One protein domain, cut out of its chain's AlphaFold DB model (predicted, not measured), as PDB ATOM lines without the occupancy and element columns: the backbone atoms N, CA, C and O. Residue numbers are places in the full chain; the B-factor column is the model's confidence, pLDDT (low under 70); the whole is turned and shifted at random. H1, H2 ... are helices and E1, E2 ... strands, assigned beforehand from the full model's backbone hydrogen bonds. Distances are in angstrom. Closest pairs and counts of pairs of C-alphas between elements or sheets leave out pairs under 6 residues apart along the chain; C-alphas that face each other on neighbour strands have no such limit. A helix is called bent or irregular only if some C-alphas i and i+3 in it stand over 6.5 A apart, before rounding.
ATOM      1  N   ALA A   3     -70.515  44.077 220.801       59.72
ATOM      2  CA  ALA A   3     -70.175  45.364 220.229       59.72
ATOM      3  C   ALA A   3     -69.513  46.246 221.291       59.72
ATOM      4  O   ALA A   3     -70.033  46.380 222.397       59.72
ATOM      5  N   GLU A   4     -68.385  46.839 220.929       57.12
ATOM      6  CA  GLU A   4     -67.675  47.856 221.700       57.12
ATOM      7  C   GLU A   4     -67.687  49.123 220.843       57.12
ATOM      8  O   GLU A   4     -67.409  49.058 219.646       57.12
ATOM      9  N   ASP A   5     -68.120  50.251 221.405       64.88
ATOM     10  CA  ASP A   5     -68.230  51.521 220.669       64.88
ATOM     11  C   ASP A   5     -69.087  51.437 219.382       64.88
ATOM     12  O   ASP A   5     -68.723  51.914 218.312       64.88
ATOM     13  N   GLN A   6     -70.230  50.741 219.458       59.72
ATOM     14  CA  GLN A   6     -71.109  50.421 218.312       59.72
ATOM     15  C   GLN A   6     -70.452  49.605 217.185       59.72
ATOM     16  O   GLN A   6     -71.067  49.373 216.144       59.72
ATOM     17  N   THR A   7     -69.243  49.100 217.408       54.09
ATOM     18  CA  THR A   7     -68.501  48.311 216.434       54.09
ATOM     19  C   THR A   7     -68.568  46.847 216.846       54.09
ATOM     20  O   THR A   7     -68.239  46.497 217.976       54.09
ATOM     21  N   ILE A   8     -69.040  45.965 215.960       64.50
ATOM     22  CA  ILE A   8     -69.144  44.528 216.255       64.50
ATOM     23  C   ILE A   8     -67.731  43.933 216.245       64.50
ATOM     24  O   ILE A   8     -67.184  43.653 215.182       64.50
ATOM     25  N   VAL A   9     -67.142  43.742 217.426       64.12
ATOM     26  CA  VAL A   9     -65.767  43.229 217.575       64.12
ATOM     27  C   VAL A   9     -65.731  41.699 217.509       64.12
ATOM     28  O   VAL A   9     -64.720  41.114 217.130       64.12
ATOM     29  N   SER A  10     -66.844  41.021 217.821       57.62
ATOM     30  CA  SER A  10     -66.922  39.560 217.717       57.62
ATOM     31  C   SER A  10     -68.306  39.067 217.283       57.62
ATOM     32  O   SER A  10     -69.310  39.175 218.004       57.62
ATOM     33  N   GLY A  11     -68.353  38.531 216.060       58.78
ATOM     34  CA  GLY A  11     -69.547  37.986 215.409       58.78
ATOM     35  C   GLY A  11     -69.787  36.490 215.646       58.78
ATOM     36  O   GLY A  11     -70.812  35.978 215.210       58.78
ATOM     37  N   SER A  12     -68.895  35.774 216.340       62.69
ATOM     38  CA  SER A  12     -68.936  34.301 216.429       62.69
ATOM     39  C   SER A  12     -69.729  33.744 217.615       62.69
ATOM     40  O   SER A  12     -69.493  32.613 218.039       62.69
ATOM     41  N   VAL A  13     -70.651  34.514 218.189       60.19
ATOM     42  CA  VAL A  13     -71.510  33.992 219.257       60.19
ATOM     43  C   VAL A  13     -72.693  33.287 218.601       60.19
ATOM     44  O   VAL A  13     -73.689  33.922 218.261       60.19
ATOM     45  N   LEU A  14     -72.516  31.994 218.331       63.28
ATOM     46  CA  LEU A  14     -73.422  31.178 217.516       63.28
ATOM     47  C   LEU A  14     -74.716  30.796 218.245       63.28
ATOM     48  O   LEU A  14     -75.683  30.400 217.597       63.28
ATOM     49  N   ASN A  15     -74.755  30.916 219.574       68.81
ATOM     50  CA  ASN A  15     -75.936  30.604 220.366       68.81
ATOM     51  C   ASN A  15     -76.207  31.693 221.431       68.81
ATOM     52  O   ASN A  15     -75.327  32.457 221.833       68.81
ATOM     53  N   VAL A  16     -77.457  31.775 221.889       71.81
ATOM     54  CA  VAL A  16     -77.888  32.760 222.899       71.81
ATOM     55  C   VAL A  16     -77.285  32.470 224.281       71.81
ATOM     56  O   VAL A  16     -77.047  33.393 225.053       71.81
ATOM     57  N   VAL A  17     -76.998  31.206 224.591       74.56
ATOM     58  CA  VAL A  17     -76.467  30.773 225.891       74.56
ATOM     59  C   VAL A  17     -75.029  31.267 226.092       74.56
ATOM     60  O   VAL A  17     -74.738  31.911 227.090       74.56
ATOM     61  N   ASP A  18     -74.160  31.067 225.111       74.56
ATOM     62  CA  ASP A  18     -72.790  31.560 225.021       74.56
ATOM     63  C   ASP A  18     -72.765  33.088 225.074       74.56
ATOM     64  O   ASP A  18     -71.894  33.664 225.720       74.56
ATOM     65  N   ALA A  19     -73.740  33.759 224.447       78.06
ATOM     66  CA  ALA A  19     -73.868  35.214 224.528       78.06
ATOM     67  C   ALA A  19     -74.128  35.680 225.959       78.06
ATOM     68  O   ALA A  19     -73.499  36.631 226.421       78.06
ATOM     69  N   LEU A  20     -75.031  34.994 226.658       77.00
ATOM     70  CA  LEU A  20     -75.346  35.282 228.049       77.00
ATOM     71  C   LEU A  20     -74.155  34.973 228.956       77.00
ATOM     72  O   LEU A  20     -73.778  35.830 229.746       77.00
ATOM     73  N   ILE A  21     -73.516  33.809 228.802       77.12
ATOM     74  CA  ILE A  21     -72.311  33.427 229.555       77.12
ATOM     75  C   ILE A  21     -71.225  34.489 229.395       77.12
ATOM     76  O   ILE A  21     -70.632  34.922 230.379       77.12
ATOM     77  N   LEU A  22     -70.991  34.945 228.167       78.50
ATOM     78  CA  LEU A  22     -69.968  35.935 227.872       78.50
ATOM     79  C   LEU A  22     -70.322  37.319 228.434       78.50
ATOM     80  O   LEU A  22     -69.447  37.996 228.969       78.50
ATOM     81  N   MET A  23     -71.599  37.712 228.394       77.31
ATOM     82  CA  MET A  23     -72.089  38.934 229.042       77.31
ATOM     83  C   MET A  23     -71.918  38.871 230.569       77.31
ATOM     84  O   MET A  23     -71.470  39.840 231.181       77.31
ATOM     85  N   PHE A  24     -72.202  37.720 231.188       76.75
ATOM     86  CA  PHE A  24     -71.975  37.505 232.617       76.75
ATOM     87  C   PHE A  24     -70.488  37.521 232.973       76.75
ATOM     88  O   PHE A  24     -70.108  38.178 233.937       76.75
ATOM     89  N   ALA A  25     -69.638  36.852 232.195       77.12
ATOM     90  CA  ALA A  25     -68.194  36.853 232.405       77.12
ATOM     91  C   ALA A  25     -67.606  38.268 232.273       77.12
ATOM     92  O   ALA A  25     -66.788  38.681 233.092       77.12
ATOM     93  N   ALA A  26     -68.065  39.051 231.295       76.75
ATOM     94  CA  ALA A  26     -67.653  40.442 231.133       76.75
ATOM     95  C   ALA A  26     -68.065  41.325 232.327       76.75
ATOM     96  O   ALA A  26     -67.271  42.134 232.803       76.75
ATOM     97  N   TYR A  27     -69.278  41.141 232.850       75.00
ATOM     98  CA  TYR A  27     -69.770  41.907 233.997       75.00
ATOM     99  C   TYR A  27     -69.093  41.496 235.317       75.00
ATOM    100  O   TYR A  27     -68.561  42.341 236.029       75.00
ATOM    101  N   TYR A  28     -69.068  40.196 235.635       72.06
ATOM    102  CA  TYR A  28     -68.600  39.694 236.933       72.06
ATOM    103  C   TYR A  28     -67.089  39.447 237.001       72.06
ATOM    104  O   TYR A  28     -66.494  39.666 238.053       72.06
ATOM    105  N   CYS A  29     -66.452  38.980 235.920       71.31
ATOM    106  CA  CYS A  29     -65.022  38.646 235.934       71.31
ATOM    107  C   CYS A  29     -64.143  39.810 235.470       71.31
ATOM    108  O   CYS A  29     -63.071  40.013 236.033       71.31
ATOM    109  N   LEU A  30     -64.578  40.568 234.457       68.38
ATOM    110  CA  LEU A  30     -63.805  41.698 233.921       68.38
ATOM    111  C   LEU A  30     -64.146  43.036 234.596       68.38
ATOM    112  O   LEU A  30     -63.480  44.031 234.322       68.38
ATOM    113  N   ASN A  31     -65.148  43.059 235.487       65.38
ATOM    114  CA  ASN A  31     -65.600  44.248 236.220       65.38
ATOM    115  C   ASN A  31     -65.865  45.450 235.292       65.38
ATOM    116  O   ASN A  31     -65.625  46.610 235.638       65.38
ATOM    117  N   ILE A  32     -66.329  45.165 234.071       68.75
ATOM    118  CA  ILE A  32     -66.731  46.200 233.128       68.75
ATOM    119  C   ILE A  32     -67.974  46.846 233.733       68.75
ATOM    120  O   ILE A  32     -69.012  46.202 233.881       68.75
ATOM    121  N   SER A  33     -67.847  48.110 234.137       61.72
ATOM    122  CA  SER A  33     -68.937  48.870 234.745       61.72
ATOM    123  C   SER A  33     -70.034  49.107 233.712       61.72
ATOM    124  O   SER A  33     -70.016  50.078 232.958       61.72
ATOM    125  N   TYR A  34     -71.003  48.199 233.666       65.38
ATOM    126  CA  TYR A  34     -72.260  48.438 232.976       65.38
ATOM    127  C   TYR A  34     -73.133  49.390 233.803       65.38
ATOM    128  O   TYR A  34     -72.975  49.527 235.017       65.38
ATOM    129  N   ARG A  35     -74.074  50.067 233.134       63.06
ATOM    130  CA  ARG A  35     -75.068  50.938 233.784       63.06
ATOM    131  C   ARG A  35     -75.776  50.188 234.919       63.06
ATOM    132  O   ARG A  35     -76.079  49.007 234.764       63.06
ATOM    133  N   SER A  36     -76.084  50.864 236.031       66.44
ATOM    134  CA  SER A  36     -76.658  50.220 237.230       66.44
ATOM    135  C   SER A  36     -77.944  49.430 236.946       66.44
ATOM    136  O   SER A  36     -78.207  48.413 237.577       66.44
ATOM    137  N   GLU A  37     -78.723  49.867 235.957       70.25
ATOM    138  CA  GLU A  37     -79.967  49.230 235.505       70.25
ATOM    139  C   GLU A  37     -79.729  47.851 234.859       70.25
ATOM    140  O   GLU A  37     -80.589  46.967 234.916       70.25
ATOM    141  N   LEU A  38     -78.544  47.631 234.275       74.38
ATOM    142  CA  LEU A  38     -78.186  46.346 233.680       74.38
ATOM    143  C   LEU A  38     -77.885  45.290 234.743       74.38
ATOM    144  O   LEU A  38     -78.268  44.140 234.555       74.38
ATOM    145  N   GLY A  39     -77.262  45.665 235.864       74.69
ATOM    146  CA  GLY A  39     -76.953  44.731 236.952       74.69
ATOM    147  C   GLY A  39     -78.206  44.041 237.500       74.69
ATOM    148  O   GLY A  39     -78.247  42.816 237.594       74.69
ATOM    149  N   ALA A  40     -79.269  44.814 237.747       78.75
ATOM    150  CA  ALA A  40     -80.558  44.282 238.198       78.75
ATOM    151  C   ALA A  40     -81.216  43.367 237.147       78.75
ATOM    152  O   ALA A  40     -81.802  42.339 237.482       78.75
ATOM    153  N   THR A  41     -81.086  43.715 235.864       82.00
ATOM    154  CA  THR A  41     -81.610  42.902 234.757       82.00
ATOM    155  C   THR A  41     -80.869  41.566 234.644       82.00
ATOM    156  O   THR A  41     -81.488  40.521 234.451       82.00
ATOM    157  N   LEU A  42     -79.544  41.583 234.797       81.12
ATOM    158  CA  LEU A  42     -78.701  40.389 234.789       81.12
ATOM    159  C   LEU A  42     -79.035  39.460 235.960       81.12
ATOM    160  O   LEU A  42     -79.204  38.260 235.754       81.12
ATOM    161  N   GLU A  43     -79.200  40.013 237.160       79.25
ATOM    162  CA  GLU A  43     -79.593  39.252 238.347       79.25
ATOM    163  C   GLU A  43     -80.989  38.629 238.188       79.25
ATOM    164  O   GLU A  43     -81.177  37.446 238.481       79.25
ATOM    165  N   PHE A  44     -81.949  39.376 237.630       82.69
ATOM    166  CA  PHE A  44     -83.278  38.860 237.296       82.69
ATOM    167  C   PHE A  44     -83.208  37.679 236.319       82.69
ATOM    168  O   PHE A  44     -83.837  36.649 236.546       82.69
ATOM    169  N   LEU A  45     -82.414  37.785 235.251       83.44
ATOM    170  CA  LEU A  45     -82.238  36.696 234.289       83.44
ATOM    171  C   LEU A  45     -81.628  35.450 234.951       83.44
ATOM    172  O   LEU A  45     -82.114  34.336 234.739       83.44
ATOM    173  N   GLN A  46     -80.597  35.630 235.782       77.75
ATOM    174  CA  GLN A  46     -79.953  34.533 236.511       77.75
ATOM    175  C   GLN A  46     -80.913  33.823 237.464       77.75
ATOM    176  O   GLN A  46     -80.885  32.595 237.532       77.75
ATOM    177  N   ARG A  47     -81.744  34.577 238.192       81.75
ATOM    178  CA  ARG A  47     -82.706  34.043 239.167       81.75
ATOM    179  C   ARG A  47     -83.923  33.422 238.512       81.75
ATOM    180  O   ARG A  47     -84.258  32.276 238.796       81.75
ATOM    181  N   CYS A  48     -84.579  34.176 237.639       79.06
ATOM    182  CA  CYS A  48     -85.924  33.859 237.183       79.06
ATOM    183  C   CYS A  48     -85.953  32.991 235.924       79.06
ATOM    184  O   CYS A  48     -86.905  32.234 235.755       79.06
ATOM    185  N   LEU A  49     -84.952  33.089 235.039       79.00
ATOM    186  CA  LEU A  49     -84.961  32.355 233.766       79.00
ATOM    187  C   LEU A  49     -83.992  31.177 233.736       79.00
ATOM    188  O   LEU A  49     -84.327  30.134 233.180       79.00
ATOM    189  N   PHE A  50     -82.801  31.332 234.317       75.19
ATOM    190  CA  PHE A  50     -81.733  30.338 234.172       75.19
ATOM    191  C   PHE A  50     -81.411  29.562 235.451       75.19
ATOM    192  O   PHE A  50     -80.655  28.597 235.385       75.19
TER     193      PHE A  50
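This is residues 3 to 50 of the 64 residues of an uncharacterized protein of Dissostichus mawsoni (UniProt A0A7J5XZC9). Two helices, H1 and H2, cross loosely at a steep tilt and run opposite ways, joined by a loop at one end, while a small hook of the first residues sticks out on the side of H1 away from H2. In that hook, residues 3 to 4 fold back beside residues 7 to 8 of the short strand E1, and residues 4 to 10 stand free of the rest. The printed part has 48 residues, with one named strand and two named helices in the order E1, H1, H2, and its class is mostly helix. It is only just compact, close to loose, with a radius of gyration of the C-alphas of 11.4 A and spans of 28 by 23 by 18 A.

E1 is a strand of residues 7 to 10, 9.0 A from first to last C-alpha, and it begins at C-alpha 7 at (-68.501, 48.311, 216.434). H1 is a helix of residues 16 to 28, 18.2 A long, and its first C-alpha, that of Val 16, is at (-77.888, 32.760, 222.899). H2 is a helix of residues 36 to 49, 20.0 A long, and its last C-alpha, that of Leu 49, is at (-84.961, 32.355, 233.766). H2, with 14 residues, is the longest helix by residues; it is neither bent nor irregular, but only just: C-alphas 46 and 49 are 6.1 A apart.

E1 pairs with no named strand, but residues 3 to 4 pair with its residues 7 to 8, antiparallel. E1 is apart from H1, and it is apart from H2. H1 and H2 are close but not clearly touching, with 1 pair of C-alphas within 8 A. Their closest C-alphas, those of Phe 24 and Leu 42, are 7.6 A apart, and their centres are 12.0 A apart. Their lines stand at a steep tilt of 47 degrees, and they run opposite ways. In H1 every O i to N i+4 pair is within hydrogen-bond range, and in H2 9 of 10 are.

The two C-alphas farthest apart in the domain are those of Thr 7 and Cys 48, at 30.7 A, and the first and last printed C-alphas, those of Ala 3 and Phe 50, are 23.5 A apart. The printed part has no cut. The link from E1 to H1, 5 residues, is tight, and the link from H1 to H2, 7 residues, is short. The mean pLDDT of the printed part is 71.1, and the model's confidence is under 70 at residues 3 to 15 and 30 to 36.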